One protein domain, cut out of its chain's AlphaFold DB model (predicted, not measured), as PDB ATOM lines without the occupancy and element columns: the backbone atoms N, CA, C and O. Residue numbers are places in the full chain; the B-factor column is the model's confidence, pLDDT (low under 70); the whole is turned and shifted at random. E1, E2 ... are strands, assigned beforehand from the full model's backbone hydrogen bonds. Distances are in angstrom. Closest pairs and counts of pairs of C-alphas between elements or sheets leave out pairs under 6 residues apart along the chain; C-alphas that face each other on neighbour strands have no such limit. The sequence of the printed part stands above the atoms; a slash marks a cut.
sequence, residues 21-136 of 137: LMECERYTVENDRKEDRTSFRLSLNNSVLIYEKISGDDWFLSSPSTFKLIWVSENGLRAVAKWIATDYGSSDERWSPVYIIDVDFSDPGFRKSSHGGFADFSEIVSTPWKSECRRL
ATOM      1  N   LEU A  21      26.985  27.974  29.386       92.00
ATOM      2  CA  LEU A  21      27.812  27.243  30.326       92.00
ATOM      3  C   LEU A  21      28.206  28.136  31.492       92.00
ATOM      4  O   LEU A  21      28.626  29.283  31.322       92.00
ATOM      5  N   MET A  22      28.121  27.585  32.691       89.94
ATOM      6  CA  MET A  22      28.465  28.265  33.926       89.94
ATOM      7  C   MET A  22      29.211  27.308  34.841       89.94
ATOM      8  O   MET A  22      28.852  26.141  34.962       89.94
ATOM      9  N   GLU A  23      30.249  27.806  35.491       91.00
ATOM     10  CA  GLU A  23      30.943  27.097  36.558       91.00
ATOM     11  C   GLU A  23      30.627  27.776  37.879       91.00
ATOM     12  O   GLU A  23      30.679  29.001  37.971       91.00
ATOM     13  N   CYS A  24      30.292  26.981  38.882       86.88
ATOM     14  CA  CYS A  24      29.889  27.431  40.193       86.88
ATOM     15  C   CYS A  24      30.721  26.765  41.285       86.88
ATOM     16  O   CYS A  24      31.174  25.629  41.157       86.88
ATOM     17  N   GLU A  25      30.868  27.469  42.394       88.38
ATOM     18  CA  GLU A  25      31.432  26.985  43.638       88.38
ATOM     19  C   GLU A  25      30.399  27.177  44.745       88.38
ATOM     20  O   GLU A  25      29.984  28.303  45.010       88.38
ATOM     21  N   ARG A  26      30.007  26.092  45.413       86.31
ATOM     22  CA  ARG A  26      29.256  26.133  46.671       86.31
ATOM     23  C   ARG A  26      30.229  26.012  47.840       86.31
ATOM     24  O   ARG A  26      31.159  25.219  47.762       86.31
ATOM     25  N   TYR A  27      29.996  26.758  48.913       86.69
ATOM     26  CA  TYR A  27      30.830  26.737  50.116       86.69
ATOM     27  C   TYR A  27      30.048  27.189  51.358       86.69
ATOM     28  O   TYR A  27      29.014  27.851  51.235       86.69
ATOM     29  N   THR A  28      30.544  26.869  52.547       88.19
ATOM     30  CA  THR A  28      30.137  27.487  53.821       88.19
ATOM     31  C   THR A  28      31.109  28.615  54.180       88.19
ATOM     32  O   THR A  28      32.213  28.698  53.635       88.19
ATOM     33  N   VAL A  29      30.697  29.548  55.046       85.00
ATOM     34  CA  VAL A  29      31.601  30.596  55.554       85.00
ATOM     35  C   VAL A  29      31.815  30.415  57.043       85.00
ATOM     36  O   VAL A  29      30.899  30.648  57.828       85.00
ATOM     37  N   GLU A  30      33.046  30.084  57.415       89.50
ATOM     38  CA  GLU A  30      33.484  29.951  58.802       89.50
ATOM     39  C   GLU A  30      34.712  30.831  59.037       89.50
ATOM     40  O   GLU A  30      35.669  30.797  58.268       89.50
ATOM     41  N   ASN A  31      34.696  31.648  60.096       90.69
ATOM     42  CA  ASN A  31      35.811  32.545  60.444       90.69
ATOM     43  C   ASN A  31      36.319  33.391  59.254       90.69
ATOM     44  O   ASN A  31      37.524  33.492  59.021       90.69
ATOM     45  N   ASP A  32      35.388  33.956  58.477       85.62
ATOM     46  CA  ASP A  32      35.651  34.749  57.264       85.62
ATOM     47  C   ASP A  32      36.400  34.004  56.141       85.62
ATOM     48  O   ASP A  32      36.972  34.622  55.238       85.62
ATOM     49  N   ARG A  33      36.384  32.665  56.156       85.19
ATOM     50  CA  ARG A  33      36.972  31.804  55.123       85.19
ATOM     51  C   ARG A  33      35.920  30.907  54.489       85.19
ATOM     52  O   ARG A  33      34.906  30.593  55.106       85.19
ATOM     53  N   LYS A  34      36.160  30.533  53.229       88.69
ATOM     54  CA  LYS A  34      35.339  29.557  52.505       88.69
ATOM     55  C   LYS A  34      35.750  28.147  52.919       88.69
ATOM     56  O   LYS A  34      36.897  27.776  52.674       88.69
ATOM     57  N   GLU A  35      34.804  27.383  53.439       90.38
ATOM     58  CA  GLU A  35      34.961  25.974  53.806       90.38
ATOM     59  C   GLU A  35      34.007  25.097  52.971       90.38
ATOM     60  O   GLU A  35      33.179  25.612  52.211       90.38
ATOM     61  N   ASP A  36      34.175  23.774  53.039       88.75
ATOM     62  CA  ASP A  36      33.316  22.777  52.375       88.75
ATOM     63  C   ASP A  36      33.070  23.041  50.875       88.75
ATOM     64  O   ASP A  36      31.952  23.003  50.357       88.75
ATOM     65  N   ARG A  37      34.141  23.380  50.155       90.12
ATOM     66  CA  ARG A  37      34.053  23.863  48.772       90.12
ATOM     67  C   ARG A  37      33.713  22.723  47.805       90.12
ATOM     68  O   ARG A  37      34.500  21.795  47.630       90.12
ATOM     69  N   THR A  38      32.591  22.851  47.102       90.38
ATOM     70  CA  THR A  38      32.193  21.984  45.983       90.38
ATOM     71  C   THR A  38      32.161  22.805  44.699       90.38
ATOM     72  O   THR A  38      31.404  23.773  44.609       90.38
ATOM     73  N   SER A  39      32.926  22.411  43.681       92.31
ATOM     74  CA  SER A  39      32.848  23.023  42.349       92.31
ATOM     75  C   SER A  39      31.988  22.178  41.419       92.31
ATOM     76  O   SER A  39      32.107  20.953  41.383       92.31
ATOM     77  N   PHE A  40      31.137  22.827  40.632       91.81
ATOM     78  CA  PHE A  40      30.247  22.176  39.681       91.81
ATOM     79  C   PHE A  40      30.000  23.055  38.456       91.81
ATOM     80  O   PHE A  40      30.252  24.255  38.459       91.81
ATOM     81  N   ARG A  41      29.497  22.446  37.393       93.50
ATOM     82  CA  ARG A  41      29.137  23.089  36.141       93.50
ATOM     83  C   ARG A  41      27.645  22.949  35.910       93.50
ATOM     84  O   ARG A  41      27.064  21.893  36.157       93.50
ATOM     85  N   LEU A  42      27.055  24.026  35.417       92.25
ATOM     86  CA  LEU A  42      25.705  24.065  34.890       92.25
ATOM     87  C   LEU A  42      25.787  24.340  33.393       92.25
ATOM     88  O   LEU A  42      26.390  25.335  32.983       92.25
ATOM     89  N   SER A  43      25.190  23.471  32.584       94.25
ATOM     90  CA  SER A  43      25.038  23.710  31.152       94.25
ATOM     91  C   SER A  43      23.573  23.720  30.752       94.25
ATOM     92  O   SER A  43      22.788  22.866  31.162       94.25
ATOM     93  N   LEU A  44      23.184  24.733  29.989       92.25
ATOM     94  CA  LEU A  44      21.848  24.877  29.446       92.25
ATOM     95  C   LEU A  44      21.920  24.662  27.940       92.25
ATOM     96  O   LEU A  44      22.521  25.445  27.200       92.25
ATOM     97  N   ASN A  45      21.262  23.597  27.499       85.56
ATOM     98  CA  ASN A  45      20.959  23.367  26.096       85.56
ATOM     99  C   ASN A  45      19.447  23.526  25.864       85.56
ATOM    100  O   ASN A  45      18.683  23.723  26.808       85.56
ATOM    101  N   ASN A  46      19.005  23.423  24.607       76.31
ATOM    102  CA  ASN A  46      17.638  23.736  24.160       76.31
ATOM    103  C   ASN A  46      16.495  23.053  24.937       76.31
ATOM    104  O   ASN A  46      15.330  23.367  24.697       76.31
ATOM    105  N   SER A  47      16.756  22.060  25.791       83.19
ATOM    106  CA  SER A  47      15.691  21.307  26.466       83.19
ATOM    107  C   SER A  47      16.003  20.881  27.894       83.19
ATOM    108  O   SER A  47      15.077  20.500  28.620       83.19
ATOM    109  N   VAL A  48      17.268  20.924  28.312       93.12
ATOM    110  CA  VAL A  48      17.680  20.480  29.641       93.12
ATOM    111  C   VAL A  48      18.720  21.407  30.251       93.12
ATOM    112  O   VAL A  48      19.534  22.012  29.554       93.12
ATOM    113  N   LEU A  49      18.693  21.467  31.578       92.62
ATOM    114  CA  LEU A  49      19.787  21.983  32.386       92.62
ATOM    115  C   LEU A  49      20.567  20.781  32.930       92.62
ATOM    116  O   LEU A  49      19.979  19.880  33.526       92.62
ATOM    117  N   ILE A  50      21.874  20.748  32.717       94.19
ATOM    118  CA  ILE A  50      22.755  19.664  33.148       94.19
ATOM    119  C   ILE A  50      23.616  20.169  34.300       94.19
ATOM    120  O   ILE A  50      24.221  21.230  34.202       94.19
ATOM    121  N   TYR A  51      23.668  19.392  35.375       91.75
ATOM    122  CA  TYR A  51      24.583  19.560  36.496       91.75
ATOM    123  C   TYR A  51      25.720  18.543  36.390       91.75
ATOM    124  O   TYR A  51      25.466  17.349  36.221       91.75
ATOM    125  N   GLU A  52      26.957  19.005  36.544       94.12
ATOM    126  CA  GLU A  52      28.163  18.178  36.563       94.12
ATOM    127  C   GLU A  52      29.086  18.634  37.699       94.12
ATOM    128  O   GLU A  52      29.591  19.752  37.694       94.12
ATOM    129  N   LYS A  53      29.337  17.777  38.688       93.38
ATOM    130  CA  LYS A  53      30.335  18.020  39.733       93.38
ATOM    131  C   LYS A  53      31.741  17.967  39.136       93.38
ATOM    132  O   LYS A  53      32.095  17.011  38.452       93.38
ATOM    133  N   ILE A  54      32.549  18.968  39.467       94.44
ATOM    134  CA  ILE A  54      33.963  19.068  39.093       94.44
ATOM    135  C   ILE A  54      34.849  18.572  40.244       94.44
ATOM    136  O   ILE A  54      35.773  17.794  40.021       94.44
ATOM    137  N   SER A  55      34.583  19.017  41.476       94.50
ATOM    138  CA  SER A  55      35.392  18.685  42.658       94.50
ATOM    139  C   SER A  55      34.619  18.887  43.967       94.50
ATOM    140  O   SER A  55      33.545  19.491  43.977       94.50
ATOM    141  N   GLY A  56      35.186  18.395  45.072       89.69
ATOM    142  CA  GLY A  56      34.610  18.490  46.414       89.69
ATOM    143  C   GLY A  56      33.626  17.367  46.745       89.69
ATOM    144  O   GLY A  56      33.411  16.435  45.954       89.69
ATOM    145  N   ASP A  57      33.042  17.474  47.935       84.38
ATOM    146  CA  ASP A  57      32.120  16.475  48.466       84.38
ATOM    147  C   ASP A  57      30.818  16.427  47.675       84.38
ATOM    148  O   ASP A  57      30.401  17.402  47.036       84.38
ATOM    149  N   ASP A  58      30.193  15.252  47.691       71.00
ATOM    150  CA  ASP A  58      28.914  15.055  47.034       71.00
ATOM    151  C   ASP A  58      27.838  15.942  47.665       71.00
ATOM    152  O   ASP A  58      27.649  16.042  48.876       71.00
ATOM    153  N   TRP A  59      27.121  16.630  46.784       72.56
ATOM    154  CA  TRP A  59      25.811  17.176  47.087       72.56
ATOM    155  C   TRP A  59      24.811  16.002  47.035       72.56
ATOM    156  O   TRP A  59      25.046  15.041  46.312       72.56
ATOM    157  N   PHE A  60      23.631  16.117  47.657       74.38
ATOM    158  CA  PHE A  60      22.465  15.261  47.343       74.38
ATOM    159  C   PHE A  60      22.204  15.027  45.829       74.38
ATOM    160  O   PHE A  60      21.460  14.121  45.467       74.38
ATOM    161  N   LEU A  61      22.730  15.857  44.919       76.94
ATOM    162  CA  LEU A  61      22.592  15.697  43.474       76.94
ATOM    163  C   LEU A  61      23.699  14.787  42.948       76.94
ATOM    164  O   LEU A  61      24.878  15.135  43.014       76.94
ATOM    165  N   SER A  62      23.308  13.669  42.337       81.94
ATOM    166  CA  SER A  62      24.248  12.820  41.610       81.94
ATOM    167  C   SER A  62      24.865  13.588  40.442       81.94
ATOM    168  O   SER A  62      24.209  14.420  39.813       81.94
ATOM    169  N   SER A  63      26.118  13.298  40.117       86.81
ATOM    170  CA  SER A  63      26.792  13.887  38.961       86.81
ATOM    171  C   SER A  63      27.083  12.824  37.895       86.81
ATOM    172  O   SER A  63      27.715  11.822  38.232       86.81
ATOM    173  N   PRO A  64      26.696  13.035  36.621       91.00
ATOM    174  CA  PRO A  64      25.881  14.146  36.129       91.00
ATOM    175  C   PRO A  64      24.394  13.998  36.507       91.00
ATOM    176  O   PRO A  64      23.892  12.889  36.689       91.00
ATOM    177  N   SER A  65      23.669  15.117  36.572       89.06
ATOM    178  CA  SER A  65      22.205  15.150  36.723       89.06
ATOM    179  C   SER A  65      21.565  15.998  35.636       89.06
ATOM    180  O   SER A  65      22.058  17.068  35.298       89.06
ATOM    181  N   THR A  66      20.439  15.533  35.100       93.25
ATOM    182  CA  THR A  66      19.675  16.253  34.072       93.25
ATOM    183  C   THR A  66      18.367  16.769  34.652       93.25
ATOM    184  O   THR A  66      17.528  15.995  35.109       93.25
ATOM    185  N   PHE A  67      18.173  18.079  34.588       92.19
ATOM    186  CA  PHE A  67      16.967  18.775  35.001       92.19
ATOM    187  C   PHE A  67      16.131  19.103  33.766       92.19
ATOM    188  O   PHE A  67      16.626  19.623  32.763       92.19
ATOM    189  N   LYS A  68      14.831  18.829  33.846       94.06
ATOM    190  CA  LYS A  68      13.883  19.179  32.791       94.06
ATOM    191  C   LYS A  68      13.550  20.663  32.887       94.06
ATOM    192  O   LYS A  68      13.074  21.105  33.932       94.06
ATOM    193  N   LEU A  69      13.731  21.414  31.803       93.81
ATOM    194  CA  LEU A  69      13.318  22.817  31.762       93.81
ATOM    195  C   LEU A  69      11.798  22.932  31.923       93.81
ATOM    196  O   LEU A  69      11.034  22.180  31.311       93.81
ATOM    197  N   ILE A  70      11.369  23.867  32.767       93.69
ATOM    198  CA  ILE A  70       9.958  24.241  32.927       93.69
ATOM    199  C   ILE A  70       9.680  25.647  32.399       93.69
ATOM    200  O   ILE A  70       8.548  25.928  32.013       93.69
ATOM    201  N   TRP A  71      10.700  26.504  32.345       92.06
ATOM    202  CA  TRP A  71      10.614  27.843  31.780       92.06
ATOM    203  C   TRP A  71      12.002  28.343  31.361       92.06
ATOM    204  O   TRP A  71      12.999  28.008  32.001       92.06
ATOM    205  N   VAL A  72      12.055  29.152  30.305       90.38
ATOM    206  CA  VAL A  72      13.249  29.874  29.849       90.38
ATOM    207  C   VAL A  72      12.820  31.295  29.488       90.38
ATOM    208  O   VAL A  72      11.743  31.484  28.916       90.38
ATOM    209  N   SER A  73      13.635  32.290  29.832       88.50
ATOM    210  CA  SER A  73      13.399  33.687  29.475       88.50
ATOM    211  C   SER A  73      13.464  33.909  27.963       88.50
ATOM    212  O   SER A  73      14.117  33.169  27.231       88.50
ATOM    213  N   GLU A  74      12.839  34.986  27.481       89.31
ATOM    214  CA  GLU A  74      12.818  35.321  26.047       89.31
ATOM    215  C   GLU A  74      14.221  35.512  25.450       89.31
ATOM    216  O   GLU A  74      14.459  35.173  24.296       89.31
ATOM    217  N   ASN A  75      15.167  36.021  26.246       85.94
ATOM    218  CA  ASN A  75      16.564  36.188  25.839       85.94
ATOM    219  C   ASN A  75      17.410  34.909  25.997       85.94
ATOM    220  O   ASN A  75      18.601  34.938  25.704       85.94
ATOM    221  N   GLY A  76      16.828  33.809  26.484       88.00
ATOM    222  CA  GLY A  76      17.510  32.532  26.681       88.00
ATOM    223  C   GLY A  76      18.494  32.486  27.850       88.00
ATOM    224  O   GLY A  76      19.109  31.447  28.055       88.00
ATOM    225  N   LEU A  77      18.662  33.575  28.606       87.38
ATOM    226  CA  LEU A  77      19.703  33.689  29.631       87.38
ATOM    227  C   LEU A  77      19.248  33.276  31.030       87.38
ATOM    228  O   LEU A  77      20.101  33.032  31.865       87.38
ATOM    229  N   ARG A  78      17.952  33.163  31.320       88.00
ATOM    230  CA  ARG A  78      17.460  32.653  32.606       88.00
ATOM    231  C   ARG A  78      16.606  31.423  32.371       88.00
ATOM    232  O   ARG A  78      15.763  31.414  31.478       88.00
ATOM    233  N   ALA A  79      16.811  30.388  33.169       89.19
ATOM    234  CA  ALA A  79      16.087  29.138  33.044       89.19
ATOM    235  C   ALA A  79      15.658  28.623  34.410       89.19
ATOM    236  O   ALA A  79      16.434  28.619  35.361       89.19
ATOM    237  N   VAL A  80      14.429  28.123  34.472       87.12
ATOM    238  CA  VAL A  80      13.935  27.369  35.617       87.12
ATOM    239  C   VAL A  80      13.797  25.916  35.192       87.12
ATOM    240  O   VAL A  80      13.135  25.593  34.199       87.12
ATOM    241  N   ALA A  81      14.424  25.027  35.951       90.44
ATOM    242  CA  ALA A  81      14.464  23.604  35.684       90.44
ATOM    243  C   ALA A  81      13.999  22.808  36.903       90.44
ATOM    244  O   ALA A  81      14.179  23.212  38.050       90.44
ATOM    245  N   LYS A  82      13.390  21.655  36.646       86.50
ATOM    246  CA  LYS A  82      12.885  20.738  37.659       86.50
ATOM    247  C   LYS A  82      13.612  19.409  37.575       86.50
ATOM    248  O   LYS A  82      13.766  18.850  36.488       86.50
ATOM    249  N   TRP A  83      13.929  18.851  38.730       84.88
ATOM    250  CA  TRP A  83      14.355  17.470  38.860       84.88
ATOM    251  C   TRP A  83      13.491  16.727  39.871       84.88
ATOM    252  O   TRP A  83      13.053  17.288  40.875       84.88
ATOM    253  N   ILE A  84      13.187  15.474  39.547       85.62
ATOM    254  CA  ILE A  84      12.371  14.581  40.366       85.62
ATOM    255  C   ILE A  84      13.288  13.445  40.791       85.62
ATOM    256  O   ILE A  84      13.833  12.745  39.936       85.62
ATOM    257  N   ALA A  85      13.459  13.285  42.095       81.31
ATOM    258  CA  ALA A  85      14.311  12.256  42.659       81.31
ATOM    259  C   ALA A  85      13.695  10.869  42.448       81.31
ATOM    260  O   ALA A  85      12.564  10.613  42.859       81.31
ATOM    261  N   THR A  86      14.443   9.960  41.823       86.00
ATOM    262  CA  THR A  86      14.001   8.575  41.581       86.00
ATOM    263  C   THR A  86      14.174   7.666  42.798       86.00
ATOM    264  O   THR A  86      13.622   6.574  42.830       86.00
ATOM    265  N   ASP A  87      14.943   8.112  43.785       83.69
ATOM    266  CA  ASP A  87      15.347   7.395  44.999       83.69
ATOM    267  C   ASP A  87      14.773   8.033  46.283       83.69
ATOM    268  O   ASP A  87      15.208   7.717  47.395       83.69
ATOM    269  N   TYR A  88      13.797   8.942  46.156       78.88
ATOM    270  CA  TYR A  88      13.137   9.558  47.307       78.88
ATOM    271  C   TYR A  88      12.476   8.499  48.198       78.88
ATOM    272  O   TYR A  88      11.734   7.644  47.718       78.88
ATOM    273  N   GLY A  89      12.758   8.563  49.503       79.38
ATOM    274  CA  GLY A  89      12.336   7.568  50.492       79.38
ATOM    275  C   GLY A  89      13.303   6.390  50.669       79.38
ATOM    276  O   GLY A  89      13.131   5.621  51.608       79.38
ATOM    277  N   SER A  90      14.320   6.260  49.808       86.75
ATOM    278  CA  SER A  90      15.398   5.266  49.948       86.75
ATOM    279  C   SER A  90      16.771   5.870  50.259       86.75
ATOM    280  O   SER A  90      17.655   5.150  50.713       86.75
ATOM    281  N   SER A  91      16.945   7.177  50.038       75.75
ATOM    282  CA  SER A  91      18.146   7.935  50.399       75.75
ATOM    283  C   SER A  91      17.843   8.900  51.545       75.75
ATOM    284  O   SER A  91      16.943   9.736  51.424       75.75
ATOM    285  N   ASP A  92      18.621   8.816  52.626       73.88
ATOM    286  CA  ASP A  92      18.506   9.699  53.798       73.88
ATOM    287  C   ASP A  92      18.985  11.134  53.510       73.88
ATOM    288  O   ASP A  92      18.644  12.074  54.225       73.88
ATOM    289  N   GLU A  93      19.729  11.338  52.420       72.12
ATOM    290  CA  GLU A  93      20.193  12.659  51.974       72.12
ATOM    291  C   GLU A  93      19.086  13.457  51.258       72.12
ATOM    292  O   GLU A  93      19.219  14.656  50.978       72.12
ATOM    293  N   ARG A  94      17.968  12.794  50.931       72.25
ATOM    294  CA  ARG A  94      16.890  13.326  50.099       72.25
ATOM    295  C   ARG A  94      15.746  13.886  50.947       72.25
ATOM    296  O   ARG A  94      14.814  13.189  51.330       72.25
ATOM    297  N   TRP A  95      15.760  15.195  51.154       73.62
ATOM    298  CA  TRP A  95      14.739  15.906  51.934       73.62
ATOM    299  C   TRP A  95      13.480  16.299  51.136       73.62
ATOM    300  O   TRP A  95      12.474  16.679  51.733       73.62
ATOM    301  N   SER A  96      13.495  16.193  49.801       77.06
ATOM    302  CA  SER A  96      12.340  16.481  48.938       77.06
ATOM    303  C   SER A  96      12.276  15.515  47.745       77.06
ATOM    304  O   SER A  96      13.320  15.144  47.209       77.06
ATOM    305  N   PRO A  97      11.080  15.126  47.266       80.75
ATOM    306  CA  PRO A  97      10.941  14.380  46.014       80.75
ATOM    307  C   PRO A  97      11.165  15.250  44.768       80.75
ATOM    308  O   PRO A  97      11.389  14.722  43.677       80.75
ATOM    309  N   VAL A  98      11.069  16.578  44.902       80.94
ATOM    310  CA  VAL A  98      11.126  17.534  43.788       80.94
ATOM    311  C   VAL A  98      12.067  18.687  44.119       80.94
ATOM    312  O   VAL A  98      11.959  19.305  45.178       80.94
ATOM    313  N   TYR A  99      12.935  19.015  43.168       80.38
ATOM    314  CA  TYR A  99      13.871  20.131  43.242       80.38
ATOM    315  C   TYR A  99      13.652  21.067  42.065       80.38
ATOM    316  O   TYR A  99      13.481  20.617  40.930       80.38
ATOM    317  N   ILE A 100      13.666  22.367  42.346       81.06
ATOM    318  CA  ILE A 100      13.575  23.430  41.351       81.06
ATOM    319  C   ILE A 100      14.867  24.234  41.419       81.06
ATOM    320  O   ILE A 100      15.288  24.633  42.500       81.06
ATOM    321  N   ILE A 101      15.487  24.445  40.264       82.88
ATOM    322  CA  ILE A 101      16.685  25.261  40.103       82.88
ATOM    323  C   ILE A 101      16.311  26.428  39.191       82.88
ATOM    324  O   ILE A 101      15.840  26.205  38.079       82.88
ATOM    325  N   ASP A 102      16.514  27.651  39.670       85.00
ATOM    326  CA  ASP A 102      16.429  28.889  38.894       85.00
ATOM    327  C   ASP A 102      17.859  29.382  38.643       85.00
ATOM    328  O   ASP A 102      18.605  29.618  39.591       85.00
ATOM    329  N   VAL A 103      18.270  29.445  37.377       85.25
ATOM    330  CA  VAL A 103      19.631  29.816  36.966       85.25
ATOM    331  C   VAL A 103      19.565  31.033  36.065       85.25
ATOM    332  O   VAL A 103      18.884  31.006  35.041       85.25
ATOM    333  N   ASP A 104      20.331  32.066  36.403       86.06
ATOM    334  CA  ASP A 104      20.500  33.267  35.591       86.06
ATOM    335  C   ASP A 104      21.922  33.327  35.008       86.06
ATOM    336  O   ASP A 104      22.893  33.618  35.700       86.06
ATOM    337  N   PHE A 105      22.046  33.032  33.717       84.25
ATOM    338  CA  PHE A 105      23.268  33.144  32.923       84.25
ATOM    339  C   PHE A 105      23.544  34.581  32.444       84.25
ATOM    340  O   PHE A 105      24.543  34.794  31.766       84.25
ATOM    341  N   SER A 106      22.699  35.578  32.729       75.88
ATOM    342  CA  SER A 106      22.916  36.952  32.247       75.88
ATOM    343  C   SER A 106      23.879  37.769  33.109       75.88
ATOM    344  O   SER A 106      24.603  38.605  32.564       75.88
ATOM    345  N   ASP A 107      23.928  37.518  34.420       62.50
ATOM    346  CA  ASP A 107      24.670  38.353  35.365       62.50
ATOM    347  C   ASP A 107      25.846  37.601  36.017       62.50
ATOM    348  O   ASP A 107      25.663  36.857  36.981       62.50
ATOM    349  N   PRO A 108      27.099  37.809  35.566       53.47
ATOM    350  CA  PRO A 108      28.283  37.509  36.365       53.47
ATOM    351  C   PRO A 108      28.467  38.613  37.425       53.47
ATOM    352  O   PRO A 108      29.478  39.320  37.450       53.47
ATOM    353  N   GLY A 109      27.458  38.819  38.270       41.22
ATOM    354  CA  GLY A 109      27.368  39.960  39.174       41.22
ATOM    355  C   GLY A 109      28.350  39.830  40.329       41.22
ATOM    356  O   GLY A 109      28.013  39.293  41.380       41.22
ATOM    357  N   PHE A 110      29.583  40.313  40.148       38.81
ATOM    358  CA  PHE A 110      30.621  40.363  41.178       38.81
ATOM    359  C   PHE A 110      30.144  41.197  42.380       38.81
ATOM    360  O   PHE A 110      30.198  42.430  42.368       38.81
ATOM    361  N   ARG A 111      29.708  40.542  43.464       38.06
ATOM    362  CA  ARG A 111      29.489  41.225  44.743       38.06
ATOM    363  C   ARG A 111      30.843  41.470  45.405       38.06
ATOM    364  O   ARG A 111      31.475  40.577  45.963       38.06
ATOM    365  N   LYS A 112      31.272  42.733  45.376       32.81
ATOM    366  CA  LYS A 112      32.506  43.227  46.014       32.81
ATOM    367  C   LYS A 112      32.564  42.935  47.524       32.81
ATOM    368  O   LYS A 112      33.650  42.863  48.081       32.81
ATOM    369  N   SER A 113      31.411  42.749  48.173       39.28
ATOM    370  CA  SER A 113      31.306  42.386  49.591       39.28
ATOM    371  C   SER A 113      31.562  40.900  49.878       39.28
ATOM    372  O   SER A 113      31.813  40.564  51.029       39.28
ATOM    373  N   SER A 114      31.497  40.018  48.870       35.00
ATOM    374  CA  SER A 114      31.721  38.564  48.994       35.00
ATOM    375  C   SER A 114      32.927  38.043  48.205       35.00
ATOM    376  O   SER A 114      33.216  36.860  48.284       35.00
ATOM    377  N   HIS A 115      33.657  38.900  47.476       33.72
ATOM    378  CA  HIS A 115      34.763  38.496  46.587       33.72
ATOM    379  C   HIS A 115      34.377  37.412  45.549       33.72
ATOM    380  O   HIS A 115      35.210  36.593  45.175       33.72
ATOM    381  N   GLY A 116      33.144  37.447  45.032       28.33
ATOM    382  CA  GLY A 116      32.667  36.554  43.966       28.33
ATOM    383  C   GLY A 116      31.135  36.529  43.876       28.33
ATOM    384  O   GLY A 116      30.464  36.863  44.853       28.33
ATOM    385  N   GLY A 117      30.593  36.288  42.674       28.38
ATOM    386  CA  GLY A 117      29.236  36.690  42.254       28.38
ATOM    387  C   GLY A 117      28.068  35.805  42.697       28.38
ATOM    388  O   GLY A 117      28.278  34.686  43.119       28.38
ATOM    389  N   PHE A 118      26.837  36.318  42.625       39.34
ATOM    390  CA  PHE A 118      25.633  35.708  43.215       39.34
ATOM    391  C   PHE A 118      24.744  35.039  42.149       39.34
ATOM    392  O   PHE A 118      24.408  35.680  41.159       39.34
ATOM    393  N   ALA A 119      24.288  33.809  42.399       38.03
ATOM    394  CA  ALA A 119      23.021  33.294  41.876       38.03
ATOM    395  C   ALA A 119      22.117  33.039  43.091       38.03
ATOM    396  O   ALA A 119      22.480  32.273  43.983       38.03
ATOM    397  N   ASP A 120      20.996  33.756  43.172       36.03
ATOM    398  CA  ASP A 120      20.075  33.712  44.310       36.03
ATOM    399  C   ASP A 120      19.103  32.539  44.124       36.03
ATOM    400  O   ASP A 120      18.057  32.666  43.484       36.03
ATOM    401  N   PHE A 121      19.455  31.367  44.657       42.91
ATOM    402  CA  PHE A 121      18.433  30.381  44.992       42.91
ATOM    403  C   PHE A 121      17.679  30.971  46.169       42.91
ATOM    404  O   PHE A 121      18.219  30.981  47.271       42.91
ATOM    405  N   SER A 122      16.476  31.497  45.920       35.78
ATOM    406  CA  SER A 122      15.638  32.097  46.957       35.78
ATOM    407  C   SER A 122      15.723  31.240  48.220       35.78
ATOM    408  O   SER A 122      15.446  30.040  48.137       35.78
ATOM    409  N   GLU A 123      16.153  31.825  49.345       38.94
ATOM    410  CA  GLU A 123      16.231  31.180  50.665       38.94
ATOM    411  C   GLU A 123      14.829  30.717  51.105       38.94
ATOM    412  O   GLU A 123      14.181  31.301  51.967       38.94
ATOM    413  N   ILE A 124      14.304  29.662  50.485       41.72
ATOM    414  CA  ILE A 124      13.097  28.960  50.929       41.72
ATOM    415  C   ILE A 124      13.469  28.053  52.118       41.72
ATOM    416  O   ILE A 124      12.613  27.665  52.909       41.72
ATOM    417  N   VAL A 125      14.764  27.771  52.288       42.19
ATOM    418  CA  VAL A 125      15.357  27.071  53.427       42.19
ATOM    419  C   VAL A 125      16.577  27.879  53.865       42.19
ATOM    420  O   VAL A 125      17.410  28.214  53.027       42.19
ATOM    421  N   SER A 126      16.703  28.196  55.156       48.91
ATOM    422  CA  SER A 126      17.931  28.770  55.715       48.91
ATOM    423  C   SER A 126      19.051  27.735  55.591       48.91
ATOM    424  O   SER A 126      19.201  26.865  56.451       48.91
ATOM    425  N   THR A 127      19.790  27.756  54.485       59.84
ATOM    426  CA  THR A 127      20.927  26.854  54.286       59.84
ATOM    427  C   THR A 127      22.216  27.596  54.645       59.84
ATOM    428  O   THR A 127      22.332  28.775  54.315       59.84
ATOM    429  N   PRO A 128      23.203  26.951  55.292       72.38
ATOM    430  CA  PRO A 128      24.494  27.584  55.590       72.38
ATOM    431  C   PRO A 128      25.352  27.813  54.333       72.38
ATOM    432  O   PRO A 128      26.447  28.372  54.410       72.38
ATOM    433  N   TRP A 129      24.874  27.352  53.178       76.69
ATOM    434  CA  TRP A 129      25.611  27.320  51.932       76.69
ATOM    435  C   TRP A 129      25.464  28.628  51.164       76.69
ATOM    436  O   TRP A 129      24.365  29.135  50.956       76.69
ATOM    437  N   LYS A 130      26.592  29.131  50.674       80.75
ATOM    438  CA  LYS A 130      26.674  30.189  49.669       80.75
ATOM    439  C   LYS A 130      27.088  29.581  48.339       80.75
ATOM    440  O   LYS A 130      27.582  28.454  48.282       80.75
ATOM    441  N   SER A 131      26.863  30.304  47.252       78.44
ATOM    442  CA  SER A 131      27.292  29.874  45.925       78.44
ATOM    443  C   SER A 131      27.796  31.050  45.111       78.44
ATOM    444  O   SER A 131      27.220  32.136  45.164       78.44
ATOM    445  N   GLU A 132      28.863  30.810  44.357       82.75
ATOM    446  CA  GLU A 132      29.416  31.757  43.403       82.75
ATOM    447  C   GLU A 132      29.538  31.150  42.026       82.75
ATOM    448  O   GLU A 132      30.034  30.040  41.906       82.75
ATOM    449  N   CYS A 133      29.139  31.884  40.991       83.06
ATOM    450  CA  CYS A 133      29.125  31.365  39.632       83.06
ATOM    451  C   CYS A 133      29.776  32.312  38.622       83.06
ATOM    452  O   CYS A 133      29.712  33.537  38.738       83.06
ATOM    453  N   ARG A 134      30.388  31.728  37.590       84.50
ATOM    454  CA  ARG A 134      30.999  32.419  36.455       84.50
ATOM    455  C   ARG A 134      30.536  31.784  35.150       84.50
ATOM    456  O   ARG A 134      30.761  30.600  34.910       84.50
ATOM    457  N   ARG A 135      29.952  32.601  34.274       85.44
ATOM    458  CA  ARG A 135      29.627  32.208  32.899       85.44
ATOM    459  C   ARG A 135      30.900  31.968  32.089       85.44
ATOM    460  O   ARG A 135      31.852  32.747  32.183       85.44
ATOM    461  N   LEU A 136      30.920  30.892  31.312       83.62
ATOM    462  CA  LEU A 136      32.057  30.502  30.478       83.62
ATOM    463  C   LEU A 136      31.871  30.897  29.006       83.62
ATOM    464  O   LEU A 136      32.873  31.102  28.323       83.62
TER     465      LEU A 136
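What this domain is: This is residues 21 to 136 of the 137 residues of an uncharacterized protein of Marinobacter sp (UniProt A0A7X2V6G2). One sheet of seven strands is curled like part of a barrel and folded back on itself, with E6 and E5 as one leaf, E3, E2, E1 and E7 as the other, and E4 as the hinge. The barrel stays open: the edge strands E6 and E7 are apart and are joined by the long unnamed stretch 105 to 128. The printed part has 116 residues with no named helix and seven named strands, E1 to E7 in chain order; across the sheet the order is E6 E5 E4 E3 E2 E1 E7, antiparallel throughout, and the class is all strand. The whole is compact, with a radius of gyration of the C-alphas of 14.3 A and spans of 38 by 37 by 26 A.

How they stand to each other: The sheet is strongly twisted, its C-alphas lying up to 9.1 A off its best plane, and the way across it turns by 156 degrees. E2, residues 33 to 44, bends by 74 degrees at residue 36. It is antiparallel to E1, residues 21 to 30, at 161 degrees, in a hairpin with N 24 and O 40 2.8 A apart. On the other side of E1 is the edge strand E7, residues 129 to 135, antiparallel at 153 degrees, with N 25 and O 132 2.7 A apart. E3, residues 48 to 55, forms a hairpin with E2, with N 41 and O 52 2.7 A apart. E4, residues 65 to 72, bends by 57 degrees at residue 69; its pairing is staggered, with E3 over residues 65 to 68 and with E5, residues 78 to 84, over residues 68 to 72. E3 and E4 form a hairpin, with N 51 and O 65 2.8 A apart, as do E4 and E5, with N 68 and O 82 2.8 A apart. E6, residues 98 to 104, ends the sheet in a hairpin with E5, with N 81 and O 101 2.8 A apart. E1 to E6 make a meander, each strand the antiparallel neighbour of the one before. The folded sheet's two leaves face each other with 24 pairs of C-alphas within 11 A.

Where its parts are: E1 begins at C-alpha 21 (27.812, 27.243, 30.326) and is 29.2 A long; E2 is 30.6 A, E3 22.1 A and E4 18.6 A. E5 is 20.3 A; E6, also 20.1 A like E7, begins at C-alpha 98 (11.126, 17.534, 43.788). E7 ends at C-alpha 135 (29.627, 32.208, 32.899).

The domain as a whole: The C-alphas farthest apart, of Ser 90 and Lys 112, are 41.8 A apart. The printed part has no cut. The links E5 to E6 and E6 to E7 are long. The mean pLDDT of the printed part is 77.6, and residues 107 to 127 are under 70.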